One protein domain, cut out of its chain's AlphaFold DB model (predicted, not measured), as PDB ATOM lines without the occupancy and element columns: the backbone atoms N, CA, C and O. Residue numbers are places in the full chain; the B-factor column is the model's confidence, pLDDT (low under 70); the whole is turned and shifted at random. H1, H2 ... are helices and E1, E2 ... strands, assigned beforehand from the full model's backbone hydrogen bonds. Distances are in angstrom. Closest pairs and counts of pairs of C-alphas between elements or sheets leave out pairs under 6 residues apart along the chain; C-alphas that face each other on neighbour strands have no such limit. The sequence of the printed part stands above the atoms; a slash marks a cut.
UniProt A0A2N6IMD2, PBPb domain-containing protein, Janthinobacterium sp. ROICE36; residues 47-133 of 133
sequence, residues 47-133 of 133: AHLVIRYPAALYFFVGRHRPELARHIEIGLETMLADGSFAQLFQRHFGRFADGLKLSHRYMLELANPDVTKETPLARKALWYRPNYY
ATOM      1  N   ALA A  47      87.584  87.847  99.831       91.44
ATOM      2  CA  ALA A  47      88.532  87.522  98.760       91.44
ATOM      3  C   ALA A  47      88.093  86.326  97.900       91.44
ATOM      4  O   ALA A  47      88.796  85.960  96.958       91.44
ATOM      5  N   HIS A  48      86.948  85.719  98.211       93.25
ATOM      6  CA  HIS A  48      86.564  84.402  97.717       93.25
ATOM      7  C   HIS A  48      85.264  84.403  96.930       93.25
ATOM      8  O   HIS A  48      85.098  83.533  96.089       93.25
ATOM      9  N   LEU A  49      84.358  85.345  97.161       93.88
ATOM     10  CA  LEU A  49      83.022  85.362  96.590       93.88
ATOM     11  C   LEU A  49      82.819  86.597  95.714       93.88
ATOM     12  O   LEU A  49      83.284  87.704  96.006       93.88
ATOM     13  N   VAL A  50      82.090  86.392  94.623       93.25
ATOM     14  CA  VAL A  50      81.486  87.451  93.816       93.25
ATOM     15  C   VAL A  50      80.095  87.004  93.396       93.25
ATOM     16  O   VAL A  50      79.899  85.861  92.991       93.25
ATOM     17  N   ILE A  51      79.120  87.900  93.498       92.88
ATOM     18  CA  ILE A  51      77.745  87.636  93.080       92.88
ATOM     19  C   ILE A  51      77.540  88.258  91.700       92.88
ATOM     20  O   ILE A  51      77.862  89.428  91.493       92.88
ATOM     21  N   ARG A  52      76.992  87.485  90.761       92.31
ATOM     22  CA  ARG A  52      76.690  87.940  89.403       92.31
ATOM     23  C   ARG A  52      75.227  87.687  89.066       92.31
ATOM     24  O   ARG A  52      74.749  86.563  89.144       92.31
ATOM     25  N   TYR A  53      74.547  88.735  88.622       92.00
ATOM     26  CA  TYR A  53      73.191  88.675  88.083       92.00
ATOM     27  C   TYR A  53      72.994  89.788  87.045       92.00
ATOM     28  O   TYR A  53      73.734  90.777  87.066       92.00
ATOM     29  N   PRO A  54      72.031  89.656  86.115       90.88
ATOM     30  CA  PRO A  54      71.700  90.734  85.193       90.88
ATOM     31  C   PRO A  54      71.134  91.932  85.961       90.88
ATOM     32  O   PRO A  54      70.082  91.825  86.586       90.88
ATOM     33  N   ALA A  55      71.814  93.071  85.899       89.31
ATOM     34  CA  ALA A  55      71.349  94.339  86.448       89.31
ATOM     35  C   ALA A  55      71.665  95.455  85.451       89.31
ATOM     36  O   ALA A  55      72.793  95.550  84.966       89.31
ATOM     37  N   ALA A  56      70.664  96.269  85.127       88.81
ATOM     38  CA  ALA A  56      70.792  97.379  84.193       88.81
ATOM     39  C   ALA A  56      70.552  98.706  84.919       88.81
ATOM     40  O   ALA A  56      69.683  98.804  85.786       88.81
ATOM     41  N   LEU A  57      71.323  99.725  84.544       88.88
ATOM     42  CA  LEU A  57      71.101 101.104  84.967       88.88
ATOM     43  C   LEU A  57      70.276 101.815  83.899       88.88
ATOM     44  O   LEU A  57      70.601 101.754  82.713       88.88
ATOM     45  N   TYR A  58      69.224 102.502  84.333       90.56
ATOM     46  CA  TYR A  58      68.312 103.225  83.457       90.56
ATOM     47  C   TYR A  58      68.334 104.715  83.783       90.56
ATOM     48  O   TYR A  58      68.311 105.112  84.950       90.56
ATOM     49  N   PHE A  59      68.321 105.544  82.741       93.69
ATOM     50  CA  PHE A  59      67.985 106.953  82.882       93.69
ATOM     51  C   PHE A  59      66.466 107.103  82.887       93.69
ATOM     52  O   PHE A  59      65.794 106.713  81.935       93.69
ATOM     53  N   PHE A  60      65.930 107.705  83.946       93.81
ATOM     54  CA  PHE A  60      64.520 108.070  84.030       93.81
ATOM     55  C   PHE A  60      64.366 109.578  83.846       93.81
ATOM     56  O   PHE A  60      65.093 110.367  84.449       93.81
ATOM     57  N   VAL A  61      63.398 109.983  83.026       95.81
ATOM     58  CA  VAL A  61      63.042 111.392  82.813       95.81
ATOM     59  C   VAL A  61      61.604 111.650  83.250       95.81
ATOM     60  O   VAL A  61      60.794 110.729  83.376       95.81
ATOM     61  N   GLY A  62      61.267 112.919  83.482       96.94
ATOM     62  CA  GLY A  62      59.894 113.307  83.794       96.94
ATOM     63  C   GLY A  62      58.938 112.953  82.653       96.94
ATOM     64  O   GLY A  62      59.265 113.145  81.484       96.94
ATOM     65  N   ARG A  63      57.723 112.500  82.989       95.31
ATOM     66  CA  ARG A  63      56.698 112.077  82.009       95.31
ATOM     67  C   ARG A  63      56.366 113.141  80.954       95.31
ATOM     68  O   ARG A  63      55.968 112.801  79.849       95.31
ATOM     69  N   HIS A  64      56.543 114.417  81.291       97.31
ATOM     70  CA  HIS A  64      56.291 115.556  80.403       97.31
ATOM     71  C   HIS A  64      57.523 116.006  79.600       97.31
ATOM     72  O   HIS A  64      57.497 117.093  79.036       97.31
ATOM     73  N   ARG A  65      58.606 115.216  79.584       96.69
ATOM     74  CA  ARG A  65      59.842 115.502  78.835       96.69
ATOM     75  C   ARG A  65      60.289 114.326  77.953       96.69
ATOM     76  O   ARG A  65      61.418 113.845  78.100       96.69
ATOM     77  N   PRO A  66      59.425 113.803  77.065       96.19
ATOM     78  CA  PRO A  66      59.790 112.694  76.180       96.19
ATOM     79  C   PRO A  66      60.951 113.047  75.234       96.19
ATOM     80  O   PRO A  66      61.741 112.178  74.867       96.19
ATOM     81  N   GLU A  67      61.111 114.321  74.875       97.69
ATOM     82  CA  GLU A  67      62.224 114.795  74.053       97.69
ATOM     83  C   GLU A  67      63.583 114.598  74.734       97.69
ATOM     84  O   GLU A  67      64.559 114.266  74.060       97.69
ATOM     85  N   LEU A  68      63.645 114.733  76.064       97.81
ATOM     86  CA  LEU A  68      64.872 114.518  76.826       97.81
ATOM     87  C   LEU A  68      65.276 113.042  76.825       97.81
ATOM     88  O   LEU A  68      66.447 112.746  76.601       97.81
ATOM     89  N   ALA A  69      64.318 112.127  77.020       97.31
ATOM     90  CA  ALA A  69      64.579 110.690  76.896       97.31
ATOM     91  C   ALA A  69      65.174 110.366  75.525       97.31
ATOM     92  O   ALA A  69      66.229 109.742  75.445       97.31
ATOM     93  N   ARG A  70      64.550 110.875  74.456       97.62
ATOM     94  CA  ARG A  70      65.015 110.663  73.083       97.62
ATOM     95  C   ARG A  70      66.431 111.198  72.857       97.62
ATOM     96  O   ARG A  70      67.233 110.544  72.200       97.62
ATOM     97  N   HIS A  71      66.757 112.385  73.374       98.19
ATOM     98  CA  HIS A  71      68.106 112.945  73.238       98.19
ATOM     99  C   HIS A  71      69.159 112.128  73.992       98.19
ATOM    100  O   HIS A  71      70.238 111.898  73.450       98.19
ATOM    101  N   ILE A  72      68.845 111.671  75.209       97.69
ATOM    102  CA  ILE A  72      69.732 110.799  75.988       97.69
ATOM    103  C   ILE A  72      69.958 109.482  75.242       97.69
ATOM    104  O   ILE A  72      71.102 109.068  75.079       97.69
ATOM    105  N   GLU A  73      68.888 108.857  74.747       96.62
ATOM    106  CA  GLU A  73      68.957 107.602  73.999       96.62
ATOM    107  C   GLU A  73      69.835 107.741  72.751       96.62
ATOM    108  O   GLU A  73      70.800 106.997  72.601       96.62
ATOM    109  N   ILE A  74      69.590 108.747  71.905       98.25
ATOM    110  CA  ILE A  74      70.398 108.991  70.698       98.25
ATOM    111  C   ILE A  74      71.875 109.201  71.043       98.25
ATOM    112  O   ILE A  74      72.750 108.680  70.349       98.25
ATOM    113  N   GLY A  75      72.159 109.965  72.101       98.00
ATOM    114  CA  GLY A  75      73.525 110.201  72.558       98.00
ATOM    115  C   GLY A  75      74.216 108.905  72.976       98.00
ATOM    116  O   GLY A  75      75.303 108.610  72.488       98.00
ATOM    117  N   LEU A  76      73.565 108.098  73.817       96.94
ATOM    118  CA  LEU A  76      74.106 106.817  74.273       96.94
ATOM    119  C   LEU A  76      74.313 105.835  73.115       96.94
ATOM    120  O   LEU A  76      75.360 105.201  73.038       96.94
ATOM    121  N   GLU A  77      73.359 105.743  72.189       97.06
ATOM    122  CA  GLU A  77      73.475 104.889  71.003       97.06
ATOM    123  C   GLU A  77      74.627 105.311  70.093       97.06
ATOM    124  O   GLU A  77      75.382 104.470  69.606       97.06
ATOM    125  N   THR A  78      74.814 106.620  69.913       98.00
ATOM    126  CA  THR A  78      75.944 107.164  69.153       98.00
ATOM    127  C   THR A  78      77.264 106.805  69.832       98.00
ATOM    128  O   THR A  78      78.163 106.291  69.173       98.00
ATOM    129  N   MET A  79      77.345 106.974  71.157       97.12
ATOM    130  CA  MET A  79      78.541 106.634  71.931       97.12
ATOM    131  C   MET A  79      78.866 105.131  71.912       97.12
ATOM    132  O   MET A  79      80.029 104.734  72.007       97.12
ATOM    133  N   LEU A  80      77.844 104.276  71.829       94.94
ATOM    134  CA  LEU A  80      78.023 102.836  71.655       94.94
ATOM    135  C   LEU A  80      78.529 102.507  70.246       94.94
ATOM    136  O   LEU A  80      79.404 101.654  70.106       94.94
ATOM    137  N   ALA A  81      77.999 103.173  69.218       95.69
ATOM    138  CA  ALA A  81      78.363 102.940  67.823       95.69
ATOM    139  C   ALA A  81      79.785 103.417  67.482       95.69
ATOM    140  O   ALA A  81      80.487 102.741  66.734       95.69
ATOM    141  N   ASP A  82      80.218 104.554  68.034       96.44
ATOM    142  CA  ASP A  82      81.549 105.127  67.791       96.44
ATOM    143  C   ASP A  82      82.620 104.675  68.806       96.44
ATOM    144  O   ASP A  82      83.804 104.983  68.656       96.44
ATOM    145  N   GLY A  83      82.218 103.918  69.833       94.75
ATOM    146  CA  GLY A  83      83.102 103.375  70.865       94.75
ATOM    147  C   GLY A  83      83.513 104.368  71.957       94.75
ATOM    148  O   GLY A  83      84.230 103.987  72.888       94.75
ATOM    149  N   SER A  84      83.053 105.621  71.913       96.38
ATOM    150  CA  SER A  84      83.343 106.619  72.950       96.38
ATOM    151  C   SER A  84      82.737 106.251  74.310       96.38
ATOM    152  O   SER A  84      83.308 106.599  75.347       96.38
ATOM    153  N   PHE A  85      81.653 105.461  74.340       94.31
ATOM    154  CA  PHE A  85      81.123 104.899  75.584       94.31
ATOM    155  C   PHE A  85      82.147 103.993  76.267       94.31
ATOM    156  O   PHE A  85      82.381 104.126  77.465       94.31
ATOM    157  N   ALA A  86      82.788 103.093  75.515       90.81
ATOM    158  CA  ALA A  86      83.780 102.177  76.068       90.81
ATOM    159  C   ALA A  86      84.998 102.936  76.611       90.81
ATOM    160  O   ALA A  86      85.474 102.628  77.700       90.81
ATOM    161  N   GLN A  87      85.450 103.982  75.913       92.81
ATOM    162  CA  GLN A  87      86.543 104.844  76.378       92.81
ATOM    163  C   GLN A  87      86.182 105.579  77.675       92.81
ATOM    164  O   GLN A  87      86.978 105.617  78.616       92.81
ATOM    165  N   LEU A  88      84.969 106.138  77.750       92.62
ATOM    166  CA  LEU A  88      84.469 106.791  78.957       92.62
ATOM    167  C   LEU A  88      84.363 105.793  80.113       92.62
ATOM    168  O   LEU A  88      84.826 106.079  81.219       92.62
ATOM    169  N   PHE A  89      83.800 104.615  79.845       89.81
ATOM    170  CA  PHE A  89      83.682 103.543  80.821       89.81
ATOM    171  C   PHE A  89      85.057 103.131  81.342       89.81
ATOM    172  O   PHE A  89      85.255 103.109  82.546       89.81
ATOM    173  N   GLN A  90      86.039 102.904  80.471       87.38
ATOM    174  CA  GLN A  90      87.394 102.542  80.879       87.38
ATOM    175  C   GLN A  90      88.079 103.625  81.711       87.38
ATOM    176  O   GLN A  90      88.706 103.325  82.728       87.38
ATOM    177  N   ARG A  91      87.903 104.897  81.344       89.50
ATOM    178  CA  ARG A  91      88.475 106.022  82.094       89.50
ATOM    179  C   ARG A  91      87.992 106.068  83.543       89.50
ATOM    180  O   ARG A  91      88.779 106.405  84.424       89.50
ATOM    181  N   HIS A  92      86.716 105.768  83.780       86.56
ATOM    182  CA  HIS A  92      86.123 105.842  85.114       86.56
ATOM    183  C   HIS A  92      86.139 104.504  85.851       86.56
ATOM    184  O   HIS A  92      86.324 104.508  87.063       86.56
ATOM    185  N   PHE A  93      85.981 103.388  85.134       82.38
ATOM    186  CA  PHE A  93      85.737 102.061  85.699       82.38
ATOM    187  C   PHE A  93      86.780 100.985  85.387       82.38
ATOM    188  O   PHE A  93      86.772  99.939  86.036       82.38
ATOM    189  N   GLY A  94      87.717 101.232  84.470       78.06
ATOM    190  CA  GLY A  94      88.700 100.230  84.045       78.06
ATOM    191  C   GLY A  94      89.567  99.681  85.180       78.06
ATOM    192  O   GLY A  94      89.902  98.503  85.204       78.06
ATOM    193  N   ARG A  95      89.870 100.516  86.182       74.81
ATOM    194  CA  ARG A  95      90.766 100.159  87.295       74.81
ATOM    195  C   ARG A  95      90.104  99.366  88.425       74.81
ATOM    196  O   ARG A  95      90.819  98.840  89.276       74.81
ATOM    197  N   PHE A  96      88.771  99.259  88.463       73.69
ATOM    198  CA  PHE A  96      88.091  98.541  89.552       73.69
ATOM    199  C   PHE A  96      88.337  97.026  89.485       73.69
ATOM    200  O   PHE A  96      88.458  96.371  90.518       73.69
ATOM    201  N   ALA A  97      88.459  96.459  88.280       67.19
ATOM    202  CA  ALA A  97      88.659  95.020  88.103       67.19
ATOM    203  C   ALA A  97      90.022  94.538  88.637       67.19
ATOM    204  O   ALA A  97      90.087  93.489  89.288       67.19
ATOM    205  N   ASP A  98      91.081  95.327  88.427       69.19
ATOM    206  CA  ASP A  98      92.457  94.974  88.801       69.19
ATOM    207  C   ASP A  98      92.612  94.795  90.315       69.19
ATOM    208  O   ASP A  98      93.206  93.823  90.788       69.19
ATOM    209  N   GLY A  99      92.027  95.706  91.097       75.56
ATOM    210  CA  GLY A  99      92.117  95.660  92.555       75.56
ATOM    211  C   GLY A  99      91.250  94.575  93.198       75.56
ATOM    212  O   GLY A  99      91.549  94.125  94.303       75.56
ATOM    213  N   LEU A 100      90.189  94.129  92.518       85.06
ATOM    214  CA  LEU A 100      89.230  93.171  93.073       85.06
ATOM    215  C   LEU A 100      89.575  91.707  92.778       85.06
ATOM    216  O   LEU A 100      89.025  90.822  93.441       85.06
ATOM    217  N   LYS A 101      90.476  91.438  91.821       86.06
ATOM    218  CA  LYS A 101      90.881  90.080  91.407       86.06
ATOM    219  C   LYS A 101      89.676  89.176  91.106       86.06
ATOM    220  O   LYS A 101      89.654  88.011  91.495       86.06
ATOM    221  N   LEU A 102      88.658  89.719  90.429       85.56
ATOM    222  CA  LEU A 102      87.350  89.067  90.259       85.56
ATOM    223  C   LEU A 102      87.431  87.664  89.641       85.56
ATOM    224  O   LEU A 102      86.648  86.794  90.006       85.56
ATOM    225  N   SER A 103      88.400  87.423  88.755       84.69
ATOM    226  CA  SER A 103      88.635  86.121  88.116       84.69
ATOM    227  C   SER A 103      89.095  85.011  89.067       84.69
ATOM    228  O   SER A 103      89.003  83.842  88.711       84.69
ATOM    229  N   HIS A 104      89.584  85.356  90.262       88.75
ATOM    230  CA  HIS A 104      90.066  84.398  91.263       88.75
ATOM    231  C   HIS A 104      89.009  84.069  92.326       88.75
ATOM    232  O   HIS A 104      89.275  83.297  93.246       88.75
ATOM    233  N   ARG A 105      87.821  84.672  92.222       92.06
ATOM    234  CA  ARG A 105      86.714  84.488  93.160       92.06
ATOM    235  C   ARG A 105      85.749  83.436  92.630       92.06
ATOM    236  O   ARG A 105      85.493  83.352  91.431       92.06
ATOM    237  N   TYR A 106      85.160  82.678  93.538       94.19
ATOM    238  CA  TYR A 106      84.012  81.833  93.268       94.19
ATOM    239  C   TYR A 106      82.796  82.697  92.922       94.19
ATOM    240  O   TYR A 106      82.370  83.560  93.697       94.19
ATOM    241  N   MET A 107      82.257  82.474  91.725       93.12
ATOM    242  CA  MET A 107      81.142  83.240  91.189       93.12
ATOM    243  C   MET A 107      79.815  82.572  91.538       93.12
ATOM    244  O   MET A 107      79.514  81.480  91.066       93.12
ATOM    245  N   LEU A 108      79.013  83.266  92.337       93.62
ATOM    246  CA  LEU A 108      77.628  82.917  92.618       93.62
ATOM    247  C   LEU A 108      76.736  83.570  91.565       93.62
ATOM    248  O   LEU A 108      76.538  84.787  91.580       93.62
ATOM    249  N   GLU A 109      76.206  82.768  90.649       93.06
ATOM    250  CA  GLU A 109      75.221  83.240  89.678       93.06
ATOM    251  C   GLU A 109      73.825  83.245  90.301       93.06
ATOM    252  O   GLU A 109      73.355  82.226  90.808       93.06
ATOM    253  N   LEU A 110      73.159  84.398  90.263       92.44
ATOM    254  CA  LEU A 110      71.791  84.555  90.744       92.44
ATOM    255  C   LEU A 110      70.863  84.945  89.597       92.44
ATOM    256  O   LEU A 110      71.214  85.736  88.715       92.44
ATOM    257  N   ALA A 111      69.640  84.423  89.645       91.38
ATOM    258  CA  ALA A 111      68.549  84.969  88.856       91.38
ATOM    259  C   ALA A 111      68.154  86.334  89.432       91.38
ATOM    260  O   ALA A 111      68.076  86.492  90.651       91.38
ATOM    261  N   ASN A 112      67.877  87.301  88.559       90.44
ATOM    262  CA  ASN A 112      67.262  88.556  88.970       90.44
ATOM    263  C   ASN A 112      65.747  88.486  88.678       90.44
ATOM    264  O   ASN A 112      65.376  88.519  87.501       90.44
ATOM    265  N   PRO A 113      64.882  88.367  89.705       89.81
ATOM    266  CA  PRO A 113      63.431  88.274  89.524       89.81
ATOM    267  C   PRO A 113      62.802  89.576  89.003       89.81
ATOM    268  O   PRO A 113      61.695  89.531  88.472       89.81
ATOM    269  N   ASP A 114      63.509  90.706  89.097       87.88
ATOM    270  CA  ASP A 114      63.024  92.022  88.666       87.88
ATOM    271  C   ASP A 114      63.272  92.290  87.172       87.88
ATOM    272  O   ASP A 114      62.877  93.328  86.638       87.88
ATOM    273  N   VAL A 115      63.930  91.361  86.472       86.88
ATOM    274  CA  VAL A 115      64.126  91.459  85.024       86.88
ATOM    275  C   VAL A 115      62.782  91.313  84.322       86.88
ATOM    276  O   VAL A 115      62.122  90.275  84.394       86.88
ATOM    277  N   THR A 116      62.397  92.351  83.587       87.50
ATOM    278  CA  THR A 116      61.163  92.357  82.803       87.50
ATOM    279  C   THR A 116      61.445  91.989  81.348       87.50
ATOM    280  O   THR A 116      62.590  91.942  80.893       87.50
ATOM    281  N   LYS A 117      60.381  91.766  80.570       84.69
ATOM    282  CA  LYS A 117      60.487  91.543  79.117       84.69
ATOM    283  C   LYS A 117      61.099  92.734  78.370       84.69
ATOM    284  O   LYS A 117      61.591  92.556  77.262       84.69
ATOM    285  N   GLU A 118      61.053  93.927  78.960       85.88
ATOM    286  CA  GLU A 118      61.605  95.155  78.383       85.88
ATOM    287  C   GLU A 118      63.118  95.271  78.609       85.88
ATOM    288  O   GLU A 118      63.784  96.046  77.927       85.88
ATOM    289  N   THR A 119      63.693  94.485  79.525       88.81
ATOM    290  CA  THR A 119      65.140  94.440  79.737       88.81
ATOM    291  C   THR A 119      65.821  93.725  78.559       88.81
ATOM    292  O   THR A 119      65.633  92.520  78.368       88.81
ATOM    293  N   PRO A 120      66.662  94.412  77.764       90.69
ATOM    294  CA  PRO A 120      67.184  93.881  76.506       90.69
ATOM    295  C   PRO A 120      68.388  92.946  76.725       90.69
ATOM    296  O   PRO A 120      69.506  93.223  76.286       90.69
ATOM    297  N   LEU A 121      68.174  91.800  77.381       89.69
ATOM    298  CA  LEU A 121      69.221  90.808  77.682       89.69
ATOM    299  C   LEU A 121      69.973  90.323  76.428       89.69
ATOM    300  O   LEU A 121      71.174  90.063  76.472       89.69
ATOM    301  N   ALA A 122      69.283  90.233  75.287       91.31
ATOM    302  CA  ALA A 122      69.879  89.811  74.018       91.31
ATOM    303  C   ALA A 122      70.846  90.852  73.419       91.31
ATOM    304  O   ALA A 122      71.698  90.515  72.590       91.31
ATOM    305  N   ARG A 123      70.744  92.122  73.829       92.06
ATOM    306  CA  ARG A 123      71.474  93.238  73.227       92.06
ATOM    307  C   ARG A 123      72.850  93.391  73.868       92.06
ATOM    308  O   ARG A 123      73.082  94.236  74.722       92.06
ATOM    309  N   LYS A 124      73.774  92.533  73.430       90.19
ATOM    310  CA  LYS A 124      75.121  92.327  73.999       90.19
ATOM    311  C   LYS A 124      75.916  93.611  74.288       90.19
ATOM    312  O   LYS A 124      76.662  93.617  75.256       90.19
ATOM    313  N   ALA A 125      75.747  94.658  73.478       90.31
ATOM    314  CA  ALA A 125      76.437  95.943  73.626       90.31
ATOM    315  C   ALA A 125      76.048  96.735  74.891       90.31
ATOM    316  O   ALA A 125      76.773  97.641  75.276       90.31
ATOM    317  N   LEU A 126      74.927  96.400  75.541       91.25
ATOM    318  CA  LEU A 126      74.458  97.069  76.761       91.25
ATOM    319  C   LEU A 126      74.973  96.422  78.055       91.25
ATOM    320  O   LEU A 126      74.680  96.908  79.143       91.25
ATOM    321  N   TRP A 127      75.705  95.310  77.958       90.00
ATOM    322  CA  TRP A 127      76.071  94.494  79.113       90.00
ATOM    323  C   TRP A 127      77.581  94.434  79.292       90.00
ATOM    324  O   TRP A 127      78.309  94.076  78.361       90.00
ATOM    325  N   TYR A 128      78.043  94.700  80.517       85.44
ATOM    326  CA  TYR A 128      79.453  94.566  80.867       85.44
ATOM    327  C   TYR A 128      79.947  93.133  80.636       85.44
ATOM    328  O   TYR A 128      79.302  92.144  81.004       85.44
ATOM    329  N   ARG A 129      81.127  93.036  80.025       78.75
ATOM    330  CA  ARG A 129      81.813  91.787  79.711       78.75
ATOM    331  C   ARG A 129      83.303  91.979  79.976       78.75
ATOM    332  O   ARG A 129      83.872  92.887  79.374       78.75
ATOM    333  N   PRO A 130      83.939  91.105  80.776       67.50
ATOM    334  CA  PRO A 130      85.349  91.247  81.140       67.50
ATOM    335  C   PRO A 130      86.330  91.389  79.965       67.50
ATOM    336  O   PRO A 130      87.391  91.960  80.144       67.50
ATOM    337  N   ASN A 131      85.980  90.894  78.770       63.16
ATOM    338  CA  ASN A 131      86.856  90.922  77.588       63.16
ATOM    339  C   ASN A 131      86.454  91.978  76.539       63.16
ATOM    340  O   ASN A 131      86.944  91.926  75.416       63.16
ATOM    341  N   TYR A 132      85.488  92.848  76.841       57.28
ATOM    342  CA  TYR A 132      84.886  93.769  75.859       57.28
ATOM    343  C   TYR A 132      85.028  95.245  76.237       57.28
ATOM    344  O   TYR A 132      84.762  96.112  75.407       57.28
ATOM    345  N   TYR A 133      85.442  95.506  77.475       52.03
ATOM    346  CA  TYR A 133      85.768  96.823  77.991       52.03
ATOM    347  C   TYR A 133      87.164  96.761  78.564       52.03
ATOM    348  O   TYR A 133      87.407  95.883  79.417       52.03
TER     349      TYR A 133
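This is residues 47 to 133 of the 133 residues of the protein "PBPb domain-containing protein" of Janthinobacterium sp. ROICE36 (UniProt A0A2N6IMD2). A loose, open loop: short parallel strands E1 and E2 form a two-stranded sheet at one end, residues 53 to 65 run to the other end, and H1, H2 and H3 return as an arc. After E2, residues 110 to 133, with no named element, fold back toward the middle. The 87 printed residues, mostly helix but under half in named elements, run E1 H1 H2 H3 E2; radius of gyration of the C-alphas 15.6 A, spans 46 by 31 by 22 A.

E1, residues 49 to 52, and E2, residues 106 to 109, are parallel at 27 degrees; N 50 and O 106, 3.0 A apart, are within hydrogen-bond range. H1, residues 66 to 82, H2, residues 84 to 93, and H3, residues 96 to 100, complete a strand-helix-strand unit, parallel neighbour strands with helices between. H1, with residues 76 to 80 alone, only just touches H2, only at the corner by their link, with 3 pairs of C-alphas within 8 A; the closest are Met 79 and Phe 85, 4.8 A. In H1, H2 and H3 every O i to N i+4 pair is within hydrogen-bond range.

E1 begins at C-alpha 49 (83.022, 85.362, 96.590); H1 spans 24.5 A; E2 ends at C-alpha 109 (75.221, 83.240, 89.678).

The printed part has no cut; the link E1 to H1 is long. pLDDT is under 70 at residues 97 to 98 and 130 to 133.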